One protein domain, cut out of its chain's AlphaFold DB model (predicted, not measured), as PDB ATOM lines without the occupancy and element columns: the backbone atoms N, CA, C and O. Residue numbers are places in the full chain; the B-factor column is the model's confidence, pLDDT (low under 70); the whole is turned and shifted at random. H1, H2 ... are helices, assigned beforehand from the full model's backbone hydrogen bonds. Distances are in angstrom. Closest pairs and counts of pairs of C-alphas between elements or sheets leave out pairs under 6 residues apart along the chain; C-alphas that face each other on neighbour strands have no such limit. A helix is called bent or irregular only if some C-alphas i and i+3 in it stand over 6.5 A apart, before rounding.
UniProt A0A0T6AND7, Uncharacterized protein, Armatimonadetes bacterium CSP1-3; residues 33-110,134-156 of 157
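What this domain is: This is residues 33 to 110 and 134 to 156 of the 157 residues of an uncharacterized protein of Armatimonadetes bacterium CSP1-3 (UniProt A0A0T6AND7). Helices H1, H2, H3 and H5 form a bundle, with H4 crossing H1 on its side and residues 101 to 110 sticking out. The printed part, all helix, has 101 residues with five named helices, H1 to H5 in chain order. It is compact, with a radius of gyration of the C-alphas of 13.7 A, spanning 37 by 34 by 23 A.

Where its parts are: H1, residues 33 to 46, begins at C-alpha 33 (133.276, 183.212, 199.732). H2 is residues 53 to 68, only just irregular: C-alphas 58 and 61 are 6.54 A apart. H3 is residues 74 to 87; H4, residues 90 to 109, measures 28.7 A. H5, residues 134 to 155, measures 31.4 A, ending at C-alpha 155 (137.363, 197.554, 214.785).

How they stand to each other: H1, the hub, touches H4 about perpendicular, at 81 degrees, through residues 39 to 43 alone; the closest C-alphas, Ala 39 and Leu 96, are 6.8 A apart. H2 and H3 form a helical hairpin, opposite ways at a shallow tilt of 8 degrees; the closest C-alphas, Ile 59 and Ile 84, are 6.0 A apart. H3 and H5 are apart. Every O i to N i+4 pair is within hydrogen-bond range in H1, H3 and H4, against 10 of 12 in H2 and 17 of 18 in H5.

The domain as a whole: Residues 111 to 133 are cut out; C-alphas 110 and 134 are 28.3 A apart. Residues 110 and 156 have pLDDT under 70.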
ATOM      1  N   ALA A  33     132.399 182.451 198.846       95.38
ATOM      2  CA  ALA A  33     133.276 183.212 199.732       95.38
ATOM      3  C   ALA A  33     133.813 184.454 199.022       95.38
ATOM      4  O   ALA A  33     133.795 185.555 199.576       95.38
ATOM      5  N   LEU A  34     134.232 184.289 197.765       95.31
ATOM      6  CA  LEU A  34     134.677 185.402 196.933       95.31
ATOM      7  C   LEU A  34     133.549 186.426 196.743       95.31
ATOM      8  O   LEU A  34     133.773 187.628 196.876       95.31
ATOM      9  N   ARG A  35     132.324 185.955 196.480       94.62
ATOM     10  CA  ARG A  35     131.127 186.795 196.341       94.62
ATOM     11  C   ARG A  35     130.859 187.615 197.606       94.62
ATOM     12  O   ARG A  35     130.592 188.812 197.492       94.62
ATOM     13  N   ALA A  36     130.935 186.996 198.783       97.06
ATOM     14  CA  ALA A  36     130.737 187.676 200.062       97.06
ATOM     15  C   ALA A  36     131.830 188.729 200.318       97.06
ATOM     16  O   ALA A  36     131.519 189.889 200.585       97.06
ATOM     17  N   ALA A  37     133.104 188.369 200.142       97.69
ATOM     18  CA  ALA A  37     134.227 189.286 200.329       97.69
ATOM     19  C   ALA A  37     134.174 190.495 199.375       97.69
ATOM     20  O   ALA A  37     134.388 191.632 199.794       97.69
ATOM     21  N   LEU A  38     133.834 190.277 198.099       96.81
ATOM     22  CA  LEU A  38     133.647 191.361 197.129       96.81
ATOM     23  C   LEU A  38     132.483 192.284 197.507       96.81
ATOM     24  O   LEU A  38     132.602 193.495 197.333       96.81
ATOM     25  N   ALA A  39     131.382 191.735 198.026       96.75
ATOM     26  CA  ALA A  39     130.244 192.529 198.480       96.75
ATOM     27  C   ALA A  39     130.627 193.442 199.653       96.75
ATOM     28  O   ALA A  39     130.358 194.639 199.597       96.75
ATOM     29  N   VAL A  40     131.327 192.900 200.654       97.69
ATOM     30  CA  VAL A  40     131.871 193.681 201.776       97.69
ATOM     31  C   VAL A  40     132.748 194.815 201.250       97.69
ATOM     32  O   VAL A  40     132.478 195.977 201.523       97.69
ATOM     33  N   MET A  41     133.739 194.518 200.405       97.06
ATOM     34  CA  MET A  41     134.625 195.553 199.856       97.06
ATOM     35  C   MET A  41     133.895 196.610 199.013       97.06
ATOM     36  O   MET A  41     134.313 197.768 198.986       97.06
ATOM     37  N   ALA A  42     132.836 196.228 198.296       95.62
ATOM     38  CA  ALA A  42     132.042 197.153 197.497       95.62
ATOM     39  C   ALA A  42     131.243 198.126 198.377       95.62
ATOM     40  O   ALA A  42     131.272 199.330 198.119       95.62
ATOM     41  N   LEU A  43     130.594 197.624 199.431       96.25
ATOM     42  CA  LEU A  43     129.889 198.454 200.413       96.25
ATOM     43  C   LEU A  43     130.860 199.388 201.136       96.25
ATOM     44  O   LEU A  43     130.626 200.591 201.222       96.25
ATOM     45  N   GLU A  44     132.013 198.869 201.545       95.00
ATOM     46  CA  GLU A  44     133.052 199.646 202.217       95.00
ATOM     47  C   GLU A  44     133.581 200.807 201.365       95.00
ATOM     48  O   GLU A  44     133.844 201.890 201.889       95.00
ATOM     49  N   ARG A  45     133.670 200.606 200.044       92.94
ATOM     50  CA  ARG A  45     134.062 201.639 199.075       92.94
ATOM     51  C   ARG A  45     132.958 202.665 198.797       92.94
ATOM     52  O   ARG A  45     133.288 203.788 198.432       92.94
ATOM     53  N   SER A  46     131.684 202.283 198.904       87.44
ATOM     54  CA  SER A  46     130.551 203.146 198.528       87.44
ATOM     55  C   SER A  46     130.410 204.392 199.410       87.44
ATOM     56  O   SER A  46     129.982 205.437 198.932       87.44
ATOM     57  N   GLY A  47     130.841 204.313 200.672       82.81
ATOM     58  CA  GLY A  47     130.735 205.400 201.648       82.81
ATOM     59  C   GLY A  47     129.317 205.560 202.202       82.81
ATOM     60  O   GLY A  47     129.132 205.486 203.410       82.81
ATOM     61  N   ASP A  48     128.314 205.697 201.336       88.94
ATOM     62  CA  ASP A  48     126.898 205.870 201.690       88.94
ATOM     63  C   ASP A  48     126.206 204.575 202.153       88.94
ATOM     64  O   ASP A  48     125.277 204.618 202.956       88.94
ATOM     65  N   GLN A  49     126.659 203.417 201.667       94.56
ATOM     66  CA  GLN A  49     126.155 202.089 202.048       94.56
ATOM     67  C   GLN A  49     127.192 201.282 202.836       94.56
ATOM     68  O   GLN A  49     127.161 200.051 202.862       94.56
ATOM     69  N   GLN A  50     128.124 201.979 203.479       94.94
ATOM     70  CA  GLN A  50     129.172 201.388 204.299       94.94
ATOM     71  C   GLN A  50     128.603 200.545 205.449       94.94
ATOM     72  O   GLN A  50     127.477 200.763 205.903       94.94
ATOM     73  N   LEU A  51     129.368 199.552 205.911       96.31
ATOM     74  CA  LEU A  51     128.940 198.716 207.025       96.31
ATOM     75  C   LEU A  51     128.979 199.510 208.330       96.31
ATOM     76  O   LEU A  51     129.923 200.251 208.607       96.31
ATOM     77  N   THR A  52     127.961 199.320 209.166       96.06
ATOM     78  CA  THR A  52     127.968 199.860 210.531       96.06
ATOM     79  C   THR A  52     128.988 199.120 211.403       96.06
ATOM     80  O   THR A  52     129.444 198.021 211.066       96.06
ATOM     81  N   GLY A  53     129.333 199.690 212.563       94.94
ATOM     82  CA  GLY A  53     130.210 199.023 213.533       94.94
ATOM     83  C   GLY A  53     129.659 197.665 213.991       94.94
ATOM     84  O   GLY A  53     130.405 196.691 214.084       94.94
ATOM     85  N   ASP A  54     128.345 197.560 214.194       96.25
ATOM     86  CA  ASP A  54     127.683 196.313 214.598       96.25
ATOM     87  C   ASP A  54     127.731 195.258 213.496       96.25
ATOM     88  O   ASP A  54     128.098 194.110 213.753       96.25
ATOM     89  N   GLN A  55     127.436 195.652 212.254       97.31
ATOM     90  CA  GLN A  55     127.562 194.762 211.100       97.31
ATOM     91  C   GLN A  55     129.011 194.295 210.929       97.31
ATOM     92  O   GLN A  55     129.251 193.113 210.702       97.31
ATOM     93  N   THR A  56     129.987 195.193 211.100       97.06
ATOM     94  CA  THR A  56     131.418 194.865 211.021       97.06
ATOM     95  C   THR A  56     131.803 193.801 212.049       97.06
ATOM     96  O   THR A  56     132.425 192.802 211.688       97.06
ATOM     97  N   ARG A  57     131.380 193.967 213.311       96.38
ATOM     98  CA  ARG A  57     131.632 193.002 214.395       96.38
ATOM     99  C   ARG A  57     131.005 191.630 214.131       96.38
ATOM    100  O   ARG A  57     131.598 190.624 214.502       96.38
ATOM    101  N   GLN A  58     129.848 191.582 213.470       97.62
ATOM    102  CA  GLN A  58     129.187 190.325 213.104       97.62
ATOM    103  C   GLN A  58     129.819 189.657 211.871       97.62
ATOM    104  O   GLN A  58     129.975 188.439 211.836       97.62
ATOM    105  N   ILE A  59     130.211 190.434 210.858       98.19
ATOM    106  CA  ILE A  59     130.717 189.914 209.577       98.19
ATOM    107  C   ILE A  59     132.175 189.462 209.677       98.19
ATOM    108  O   ILE A  59     132.551 188.465 209.060       98.19
ATOM    109  N   LEU A  60     133.009 190.176 210.438       97.81
ATOM    110  CA  LEU A  60     134.435 189.878 210.562       97.81
ATOM    111  C   LEU A  60     134.733 188.413 210.949       97.81
ATOM    112  O   LEU A  60     135.515 187.778 210.235       97.81
ATOM    113  N   PRO A  61     134.138 187.830 212.012       98.06
ATOM    114  CA  PRO A  61     134.374 186.424 212.337       98.06
ATOM    115  C   PRO A  61     133.902 185.479 211.223       98.06
ATOM    116  O   PRO A  61     134.599 184.515 210.923       98.06
ATOM    117  N   LEU A  62     132.794 185.779 210.533       98.25
ATOM    118  CA  LEU A  62     132.303 184.957 209.419       98.25
ATOM    119  C   LEU A  62     133.274 184.954 208.227       98.25
ATOM    120  O   LEU A  62     133.522 183.906 207.635       98.25
ATOM    121  N   LEU A  63     133.886 186.097 207.901       98.00
ATOM    122  CA  LEU A  63     134.931 186.165 206.872       98.00
ATOM    123  C   LEU A  63     136.183 185.368 207.260       98.00
ATOM    124  O   LEU A  63     136.798 184.753 206.388       98.00
ATOM    125  N   LYS A  64     136.554 185.350 208.549       97.75
ATOM    126  CA  LYS A  64     137.664 184.523 209.056       97.75
ATOM    127  C   LYS A  64     137.356 183.034 208.887       97.75
ATOM    128  O   LYS A  64     138.183 182.316 208.340       97.75
ATOM    129  N   VAL A  65     136.138 182.598 209.220       97.69
ATOM    130  CA  VAL A  65     135.704 181.214 208.968       97.69
ATOM    131  C   VAL A  65     135.744 180.887 207.471       97.69
ATOM    132  O   VAL A  65     136.270 179.846 207.092       97.69
ATOM    133  N   LEU A  66     135.265 181.779 206.595       96.69
ATOM    134  CA  LEU A  66     135.334 181.575 205.140       96.69
ATOM    135  C   LEU A  66     136.769 181.447 204.613       96.69
ATOM    136  O   LEU A  66     137.005 180.653 203.703       96.69
ATOM    137  N   ARG A  67     137.717 182.219 205.160       95.62
ATOM    138  CA  ARG A  67     139.148 182.127 204.824       95.62
ATOM    139  C   ARG A  67     139.707 180.749 205.167       95.62
ATOM    140  O   ARG A  67     140.446 180.194 204.358       95.62
ATOM    141  N   ASP A  68     139.327 180.221 206.324       94.94
ATOM    142  CA  ASP A  68     139.855 178.962 206.851       94.94
ATOM    143  C   ASP A  68     139.097 177.730 206.307       94.94
ATOM    144  O   ASP A  68     139.573 176.604 206.420       94.94
ATOM    145  N   SER A  69     137.940 177.933 205.664       92.31
ATOM    146  CA  SER A  69     137.132 176.870 205.046       92.31
ATOM    147  C   SER A  69     137.705 176.403 203.706       92.31
ATOM    148  O   SER A  69     138.157 177.226 202.897       92.31
ATOM    149  N   SER A  70     137.582 175.106 203.400       88.19
ATOM    150  CA  SER A  70     137.965 174.562 202.092       88.19
ATOM    151  C   SER A  70     137.065 175.110 200.970       88.19
ATOM    152  O   SER A  70     135.848 175.195 201.145       88.19
ATOM    153  N   PRO A  71     137.611 175.454 199.785       84.62
ATOM    154  CA  PRO A  71     136.806 175.783 198.605       84.62
ATOM    155  C   PRO A  71     135.890 174.638 198.133       84.62
ATOM    156  O   PRO A  71     134.935 174.884 197.390       84.62
ATOM    157  N   GLU A  72     136.201 173.398 198.522       87.56
ATOM    158  CA  GLU A  72     135.430 172.197 198.181       87.56
ATOM    159  C   GLU A  72     134.156 172.073 199.027       87.56
ATOM    160  O   GLU A  72     133.142 171.572 198.536       87.56
ATOM    161  N   ASP A  73     134.152 172.652 200.234       91.50
ATOM    162  CA  ASP A  73     133.011 172.678 201.155       91.50
ATOM    163  C   ASP A  73     131.986 173.734 200.726       91.50
ATOM    164  O   ASP A  73     131.687 174.707 201.429       91.50
ATOM    165  N   ARG A  74     131.438 173.572 199.518       90.19
ATOM    166  CA  ARG A  74     130.554 174.566 198.902       90.19
ATOM    167  C   ARG A  74     129.305 174.832 199.716       90.19
ATOM    168  O   ARG A  74     128.907 175.986 199.812       90.19
ATOM    169  N   GLN A  75     128.708 173.804 200.312       91.75
ATOM    170  CA  GLN A  75     127.503 173.967 201.124       91.75
ATOM    171  C   GLN A  75     127.779 174.810 202.376       91.75
ATOM    172  O   GLN A  75     127.019 175.728 202.674       91.75
ATOM    173  N   VAL A  76     128.898 174.551 203.061       92.88
ATOM    174  CA  VAL A  76     129.328 175.314 204.244       92.88
ATOM    175  C   VAL A  76     129.658 176.754 203.854       92.88
ATOM    176  O   VAL A  76     129.137 177.703 204.437       92.88
ATOM    177  N   THR A  77     130.459 176.921 202.802       94.69
ATOM    178  CA  THR A  77     130.858 178.231 202.277       94.69
ATOM    179  C   THR A  77     129.641 179.056 201.845       94.69
ATOM    180  O   THR A  77     129.572 180.257 202.112       94.69
ATOM    181  N   GLN A  78     128.662 178.419 201.202       95.88
ATOM    182  CA  GLN A  78     127.410 179.045 200.791       95.88
ATOM    183  C   GLN A  78     126.583 179.483 202.002       95.88
ATOM    184  O   GLN A  78     126.176 180.639 202.057       95.88
ATOM    185  N   ALA A  79     126.400 178.607 202.995       96.50
ATOM    186  CA  ALA A  79     125.638 178.925 204.199       96.50
ATOM    187  C   ALA A  79     126.226 180.129 204.952       96.50
ATOM    188  O   ALA A  79     125.489 181.026 205.358       96.50
ATOM    189  N   ILE A  80     127.554 180.200 205.089       97.50
ATOM    190  CA  ILE A  80     128.218 181.339 205.739       97.50
ATOM    191  C   ILE A  80     128.094 182.608 204.887       97.50
ATOM    192  O   ILE A  80     127.831 183.689 205.417       97.50
ATOM    193  N   ALA A  81     128.245 182.504 203.563       97.25
ATOM    194  CA  ALA A  81     128.037 183.646 202.677       97.25
ATOM    195  C   ALA A  81     126.608 184.198 202.807       97.25
ATOM    196  O   ALA A  81     126.428 185.413 202.882       97.25
ATOM    197  N   ASP A  82     125.601 183.330 202.883       97.38
ATOM    198  CA  ASP A  82     124.205 183.735 203.035       97.38
ATOM    199  C   ASP A  82     123.935 184.376 204.407       97.38
ATOM    200  O   ASP A  82     123.220 185.376 204.472       97.38
ATOM    201  N   GLN A  83     124.592 183.909 205.478       98.12
ATOM    202  CA  GLN A  83     124.581 184.596 206.779       98.12
ATOM    203  C   GLN A  83     125.151 186.018 206.680       98.12
ATOM    204  O   GLN A  83     124.551 186.955 207.205       98.12
ATOM    205  N   ILE A  84     126.255 186.217 205.950       98.12
ATOM    206  CA  ILE A  84     126.807 187.560 205.705       98.12
ATOM    207  C   ILE A  84     125.789 188.441 204.961       98.12
ATOM    208  O   ILE A  84     125.556 189.582 205.357       98.12
ATOM    209  N   PHE A  85     125.135 187.926 203.914       97.69
ATOM    210  CA  PHE A  85     124.126 188.686 203.162       97.69
ATOM    211  C   PHE A  85     122.864 189.011 203.977       97.69
ATOM    212  O   PHE A  85     122.196 190.014 203.689       97.69
ATOM    213  N   ALA A  86     122.536 188.198 204.981       98.12
ATOM    214  CA  ALA A  86     121.425 188.447 205.894       98.12
ATOM    215  C   ALA A  86     121.688 189.643 206.829       98.12
ATOM    216  O   ALA A  86     120.749 190.363 207.160       98.12
ATOM    217  N   ILE A  87     122.954 189.905 207.183       98.38
ATOM    218  CA  ILE A  87     123.366 191.043 208.027       98.38
ATOM    219  C   ILE A  87     123.212 192.387 207.292       98.38
ATOM    220  O   ILE A  87     123.034 193.436 207.918       98.38
ATOM    221  N   PHE A  88     123.274 192.385 205.958       97.81
ATOM    222  CA  PHE A  88     123.096 193.601 205.168       97.81
ATOM    223  C   PHE A  88     121.665 194.137 205.253       97.81
ATOM    224  O   PHE A  88     120.689 193.389 205.319       97.81
ATOM    225  N   THR A  89     121.522 195.456 205.171       97.69
ATOM    226  CA  THR A  89     120.207 196.087 205.049       97.69
ATOM    227  C   THR A  89     119.627 195.863 203.646       97.69
ATOM    228  O   THR A  89     120.369 195.601 202.688       97.69
ATOM    229  N   PRO A  90     118.300 196.003 203.462       96.88
ATOM    230  CA  PRO A  90     117.703 196.004 202.127       96.88
ATOM    231  C   PRO A  90     118.333 197.044 201.185       96.88
ATOM    232  O   PRO A  90     118.559 196.747 200.014       96.88
ATOM    233  N   ALA A  91     118.680 198.231 201.699       95.69
ATOM    234  CA  ALA A  91     119.313 199.298 200.924       95.69
ATOM    235  C   ALA A  91     120.726 198.919 200.443       95.69
ATOM    236  O   ALA A  91     121.038 199.093 199.262       95.69
ATOM    237  N   GLN A  92     121.540 198.315 201.317       97.50
ATOM    238  CA  GLN A  92     122.873 197.806 200.979       97.50
ATOM    239  C   GLN A  92     122.796 196.693 199.922       97.50
ATOM    240  O   GLN A  92     123.559 196.697 198.954       97.50
ATOM    241  N   ARG A  93     121.837 195.761 200.048       96.06
ATOM    242  CA  ARG A  93     121.604 194.716 199.033       96.06
ATOM    243  C   ARG A  93     121.218 195.313 197.679       96.06
ATOM    244  O   ARG A  93     121.842 194.979 196.674       96.06
ATOM    245  N   ALA A  94     120.283 196.263 197.662       94.56
ATOM    246  CA  ALA A  94     119.886 196.953 196.437       94.56
ATOM    247  C   ALA A  94     121.056 197.724 195.795       94.56
ATOM    248  O   ALA A  94     121.176 197.767 194.571       94.56
ATOM    249  N   ALA A  95     121.947 198.314 196.598       94.62
ATOM    250  CA  ALA A  95     123.153 198.970 196.095       94.62
ATOM    251  C   ALA A  95     124.124 197.982 195.434       94.62
ATOM    252  O   ALA A  95     124.634 198.258 194.347       94.62
ATOM    253  N   LEU A  96     124.330 196.808 196.035       94.25
ATOM    254  CA  LEU A  96     125.132 195.738 195.438       94.25
ATOM    255  C   LEU A  96     124.546 195.248 194.112       94.25
ATOM    256  O   LEU A  96     125.301 195.000 193.172       94.25
ATOM    257  N   ASP A  97     123.224 195.138 194.010       93.00
ATOM    258  CA  ASP A  97     122.562 194.724 192.771       93.00
ATOM    259  C   ASP A  97     122.727 195.765 191.660       93.00
ATOM    260  O   ASP A  97     123.090 195.406 190.540       93.00
ATOM    261  N   ARG A  98     122.609 197.063 191.978       92.12
ATOM    262  CA  ARG A  98     122.918 198.145 191.024       92.12
ATOM    263  C   ARG A  98     124.365 198.087 190.534       92.12
ATOM    264  O   ARG A  98     124.612 198.236 189.340       92.12
ATOM    265  N   LEU A  99     125.326 197.844 191.430       90.50
ATOM    266  CA  LEU A  99     126.741 197.713 191.059       90.50
ATOM    267  C   LEU A  99     126.988 196.504 190.147       90.50
ATOM    268  O   LEU A  99     127.775 196.594 189.202       90.50
ATOM    269  N   ARG A 100     126.313 195.378 190.405       88.19
ATOM    270  CA  ARG A 100     126.382 194.181 189.553       88.19
ATOM    271  C   ARG A 100     125.823 194.460 188.165       88.19
ATOM    272  O   ARG A 100     126.459 194.073 187.187       88.19
ATOM    273  N   GLU A 101     124.692 195.151 188.076       88.31
ATOM    274  CA  GLU A 101     124.074 195.486 186.792       88.31
ATOM    275  C   GLU A 101     124.956 196.439 185.979       88.31
ATOM    276  O   GLU A 101     125.303 196.145 184.840       88.31
ATOM    277  N   GLN A 102     125.492 197.490 186.605       86.75
ATOM    278  CA  GLN A 102     126.452 198.386 185.953       86.75
ATOM    279  C   GLN A 102     127.712 197.656 185.459       86.75
ATOM    280  O   GLN A 102     128.267 197.995 184.409       86.75
ATOM    281  N   ALA A 103     128.202 196.664 186.207       83.88
ATOM    282  CA  ALA A 103     129.340 195.853 185.783       83.88
ATOM    283  C   ALA A 103     128.995 194.975 184.566       83.88
ATOM    284  O   ALA A 103     129.814 194.858 183.650       83.88
ATOM    285  N   ARG A 104     127.783 194.403 184.529       84.88
ATOM    286  CA  ARG A 104     127.265 193.639 183.385       84.88
ATOM    287  C   ARG A 104     127.104 194.523 182.153       84.88
ATOM    288  O   ARG A 104     127.630 194.164 181.103       84.88
ATOM    289  N   ASP A 105     126.500 195.697 182.294       84.69
ATOM    290  CA  ASP A 105     126.326 196.664 181.206       84.69
ATOM    291  C   ASP A 105     127.664 197.068 180.583       84.69
ATOM    292  O   ASP A 105     127.822 197.105 179.361       84.69
ATOM    293  N   ARG A 106     128.680 197.334 181.414       83.31
ATOM    294  CA  ARG A 106     130.034 197.659 180.937       83.31
ATOM    295  C   ARG A 106     130.664 196.502 180.168       83.31
ATOM    296  O   ARG A 106     131.355 196.744 179.180       83.31
ATOM    297  N   LEU A 107     130.446 195.264 180.610       80.19
ATOM    298  CA  LEU A 107     130.940 194.079 179.915       80.19
ATOM    299  C   LEU A 107     130.237 193.889 178.564       80.19
ATOM    300  O   LEU A 107     130.901 193.588 177.574       80.19
ATOM    301  N   GLN A 108     128.923 194.116 178.509       79.69
ATOM    302  CA  GLN A 108     128.139 194.047 177.275       79.69
ATOM    303  C   GLN A 108     128.564 195.131 176.275       79.69
ATOM    304  O   GLN A 108     128.811 194.824 175.115       79.69
ATOM    305  N   ARG A 109     128.767 196.377 176.724       75.25
ATOM    306  CA  ARG A 109     129.244 197.478 175.861       75.25
ATOM    307  C   ARG A 109     130.666 197.271 175.336       75.25
ATOM    308  O   ARG A 109     130.984 197.720 174.242       75.25
ATOM    309  N   ARG A 110     131.524 196.575 176.088       64.50
ATOM    310  CA  ARG A 110     132.870 196.163 175.639       64.50
ATOM    311  C   ARG A 110     132.854 194.967 174.679       64.50
ATOM    312  O   ARG A 110     133.910 194.605 174.168       64.50
ATOM    313  N   ALA A 134     144.583 176.456 191.418       85.19
ATOM    314  CA  ALA A 134     145.520 177.129 192.317       85.19
ATOM    315  C   ALA A 134     145.381 178.658 192.236       85.19
ATOM    316  O   ALA A 134     145.304 179.351 193.254       85.19
ATOM    317  N   ARG A 135     145.238 179.199 191.021       87.19
ATOM    318  CA  ARG A 135     144.994 180.630 190.804       87.19
ATOM    319  C   ARG A 135     143.662 181.080 191.405       87.19
ATOM    320  O   ARG A 135     143.595 182.168 191.972       87.19
ATOM    321  N   ARG A 136     142.604 180.269 191.298       86.69
ATOM    322  CA  ARG A 136     141.298 180.577 191.912       86.69
ATOM    323  C   ARG A 136     141.383 180.598 193.433       86.69
ATOM    324  O   ARG A 136     140.877 181.538 194.042       86.69
ATOM    325  N   ALA A 137     142.053 179.611 194.026       88.62
ATOM    326  CA  ALA A 137     142.272 179.547 195.467       88.62
ATOM    327  C   ALA A 137     143.067 180.763 195.967       88.62
ATOM    328  O   ALA A 137     142.685 181.380 196.960       88.62
ATOM    329  N   GLU A 138     144.102 181.179 195.235       91.56
ATOM    330  CA  GLU A 138     144.882 182.366 195.588       91.56
ATOM    331  C   GLU A 138     144.063 183.660 195.472       91.56
ATOM    332  O   GLU A 138     144.124 184.523 196.350       91.56
ATOM    333  N   VAL A 139     143.249 183.801 194.419       92.19
ATOM    334  CA  VAL A 139     142.330 184.944 194.273       92.19
ATOM    335  C   VAL A 139     141.327 184.983 195.426       92.19
ATOM    336  O   VAL A 139     141.134 186.046 196.020       92.19
ATOM    337  N   ARG A 140     140.722 183.841 195.774       93.88
ATOM    338  CA  ARG A 140     139.820 183.697 196.927       93.88
ATOM    339  C   ARG A 140     140.509 184.143 198.216       93.88
ATOM    340  O   ARG A 140     139.991 185.029 198.894       93.88
ATOM    341  N   ARG A 141     141.698 183.602 198.504       94.94
ATOM    342  CA  ARG A 141     142.487 183.915 199.704       94.94
ATOM    343  C   ARG A 141     142.800 185.406 199.805       94.94
ATOM    344  O   ARG A 141     142.406 186.040 200.779       94.94
ATOM    345  N   ARG A 142     143.420 185.995 198.776       96.50
ATOM    346  CA  ARG A 142     143.775 187.428 198.763       96.50
ATOM    347  C   ARG A 142     142.562 188.332 198.935       96.50
ATOM    348  O   ARG A 142     142.646 189.378 199.575       96.50
ATOM    349  N   THR A 143     141.435 187.950 198.339       97.12
ATOM    350  CA  THR A 143     140.203 188.737 198.417       97.12
ATOM    351  C   THR A 143     139.610 188.703 199.824       97.12
ATOM    352  O   THR A 143     139.234 189.752 200.347       97.12
ATOM    353  N   LEU A 144     139.588 187.529 200.463       97.69
ATOM    354  CA  LEU A 144     139.158 187.378 201.854       97.69
ATOM    355  C   LEU A 144     140.090 188.119 202.815       97.69
ATOM    356  O   LEU A 144     139.611 188.902 203.627       97.69
ATOM    357  N   GLU A 145     141.408 187.955 202.683       97.94
ATOM    358  CA  GLU A 145     142.399 188.666 203.502       97.94
ATOM    359  C   GLU A 145     142.249 190.186 203.390       97.94
ATOM    360  O   GLU A 145     142.331 190.902 204.387       97.94
ATOM    361  N   ARG A 146     141.991 190.693 202.181       97.94
ATOM    362  CA  ARG A 146     141.760 192.121 201.964       97.94
ATOM    363  C   ARG A 146     140.477 192.599 202.636       97.94
ATOM    364  O   ARG A 146     140.503 193.650 203.271       97.94
ATOM    365  N   ALA A 147     139.382 191.855 202.499       97.62
ATOM    366  CA  ALA A 147     138.116 192.191 203.145       97.62
ATOM    367  C   ALA A 147     138.257 192.185 204.677       97.62
ATOM    368  O   ALA A 147     137.857 193.148 205.325       97.62
ATOM    369  N   ILE A 148     138.905 191.158 205.238       98.00
ATOM    370  CA  ILE A 148     139.208 191.051 206.672       98.00
ATOM    371  C   ILE A 148     140.011 192.267 207.139       98.00
ATOM    372  O   ILE A 148     139.593 192.930 208.078       98.00
ATOM    373  N   ARG A 149     141.098 192.622 206.442       97.44
ATOM    374  CA  ARG A 149     141.950 193.762 206.817       97.44
ATOM    375  C   ARG A 149     141.192 195.091 206.846       97.44
ATOM    376  O   ARG A 149     141.427 195.905 207.733       97.44
ATOM    377  N   ILE A 150     140.289 195.316 205.887       95.75
ATOM    378  CA  ILE A 150     139.438 196.517 205.854       95.75
ATOM    379  C   ILE A 150     138.566 196.575 207.114       95.75
ATOM    380  O   ILE A 150     138.509 197.608 207.773       95.75
ATOM    381  N   LEU A 151     137.947 195.460 207.499       95.81
ATOM    382  CA  LEU A 151     137.094 195.410 208.688       95.81
ATOM    383  C   LEU A 151     137.892 195.479 210.003       95.81
ATOM    384  O   LEU A 151     137.455 196.134 210.949       95.81
ATOM    385  N   GLU A 152     139.077 194.871 210.064       95.12
ATOM    386  CA  GLU A 152     139.989 194.964 211.215       95.12
ATOM    387  C   GLU A 152     140.444 196.409 211.450       95.12
ATOM    388  O   GLU A 152     140.413 196.888 212.580       95.12
ATOM    389  N   SER A 153     140.743 197.164 210.386       92.50
ATOM    390  CA  SER A 153     141.092 198.586 210.529       92.50
ATOM    391  C   SER A 153     139.968 199.462 211.097       92.50
ATOM    392  O   SER A 153     140.246 200.546 211.602       92.50
ATOM    393  N   ARG A 154     138.709 199.003 211.050       86.25
ATOM    394  CA  ARG A 154     137.569 199.705 211.659       86.25
ATOM    395  C   ARG A 154     137.292 199.311 213.092       86.25
ATOM    396  O   ARG A 154     136.651 200.071 213.810       86.25
ATOM    397  N   THR A 155     137.669 198.095 213.461       79.31
ATOM    398  CA  THR A 155     137.363 197.554 214.785       79.31
ATOM    399  C   THR A 155     138.399 197.959 215.825       79.31
ATOM    400  O   THR A 155     138.051 197.958 216.999       79.31
ATOM    401  N   GLY A 156     139.588 198.414 215.400       64.81
ATOM    402  CA  GLY A 156     140.666 198.837 216.299       64.81
ATOM    403  C   GLY A 156     141.204 197.679 217.159       64.81
ATOM    404  O   GLY A 156     140.616 196.595 217.160       64.81
TER     405      GLY A 156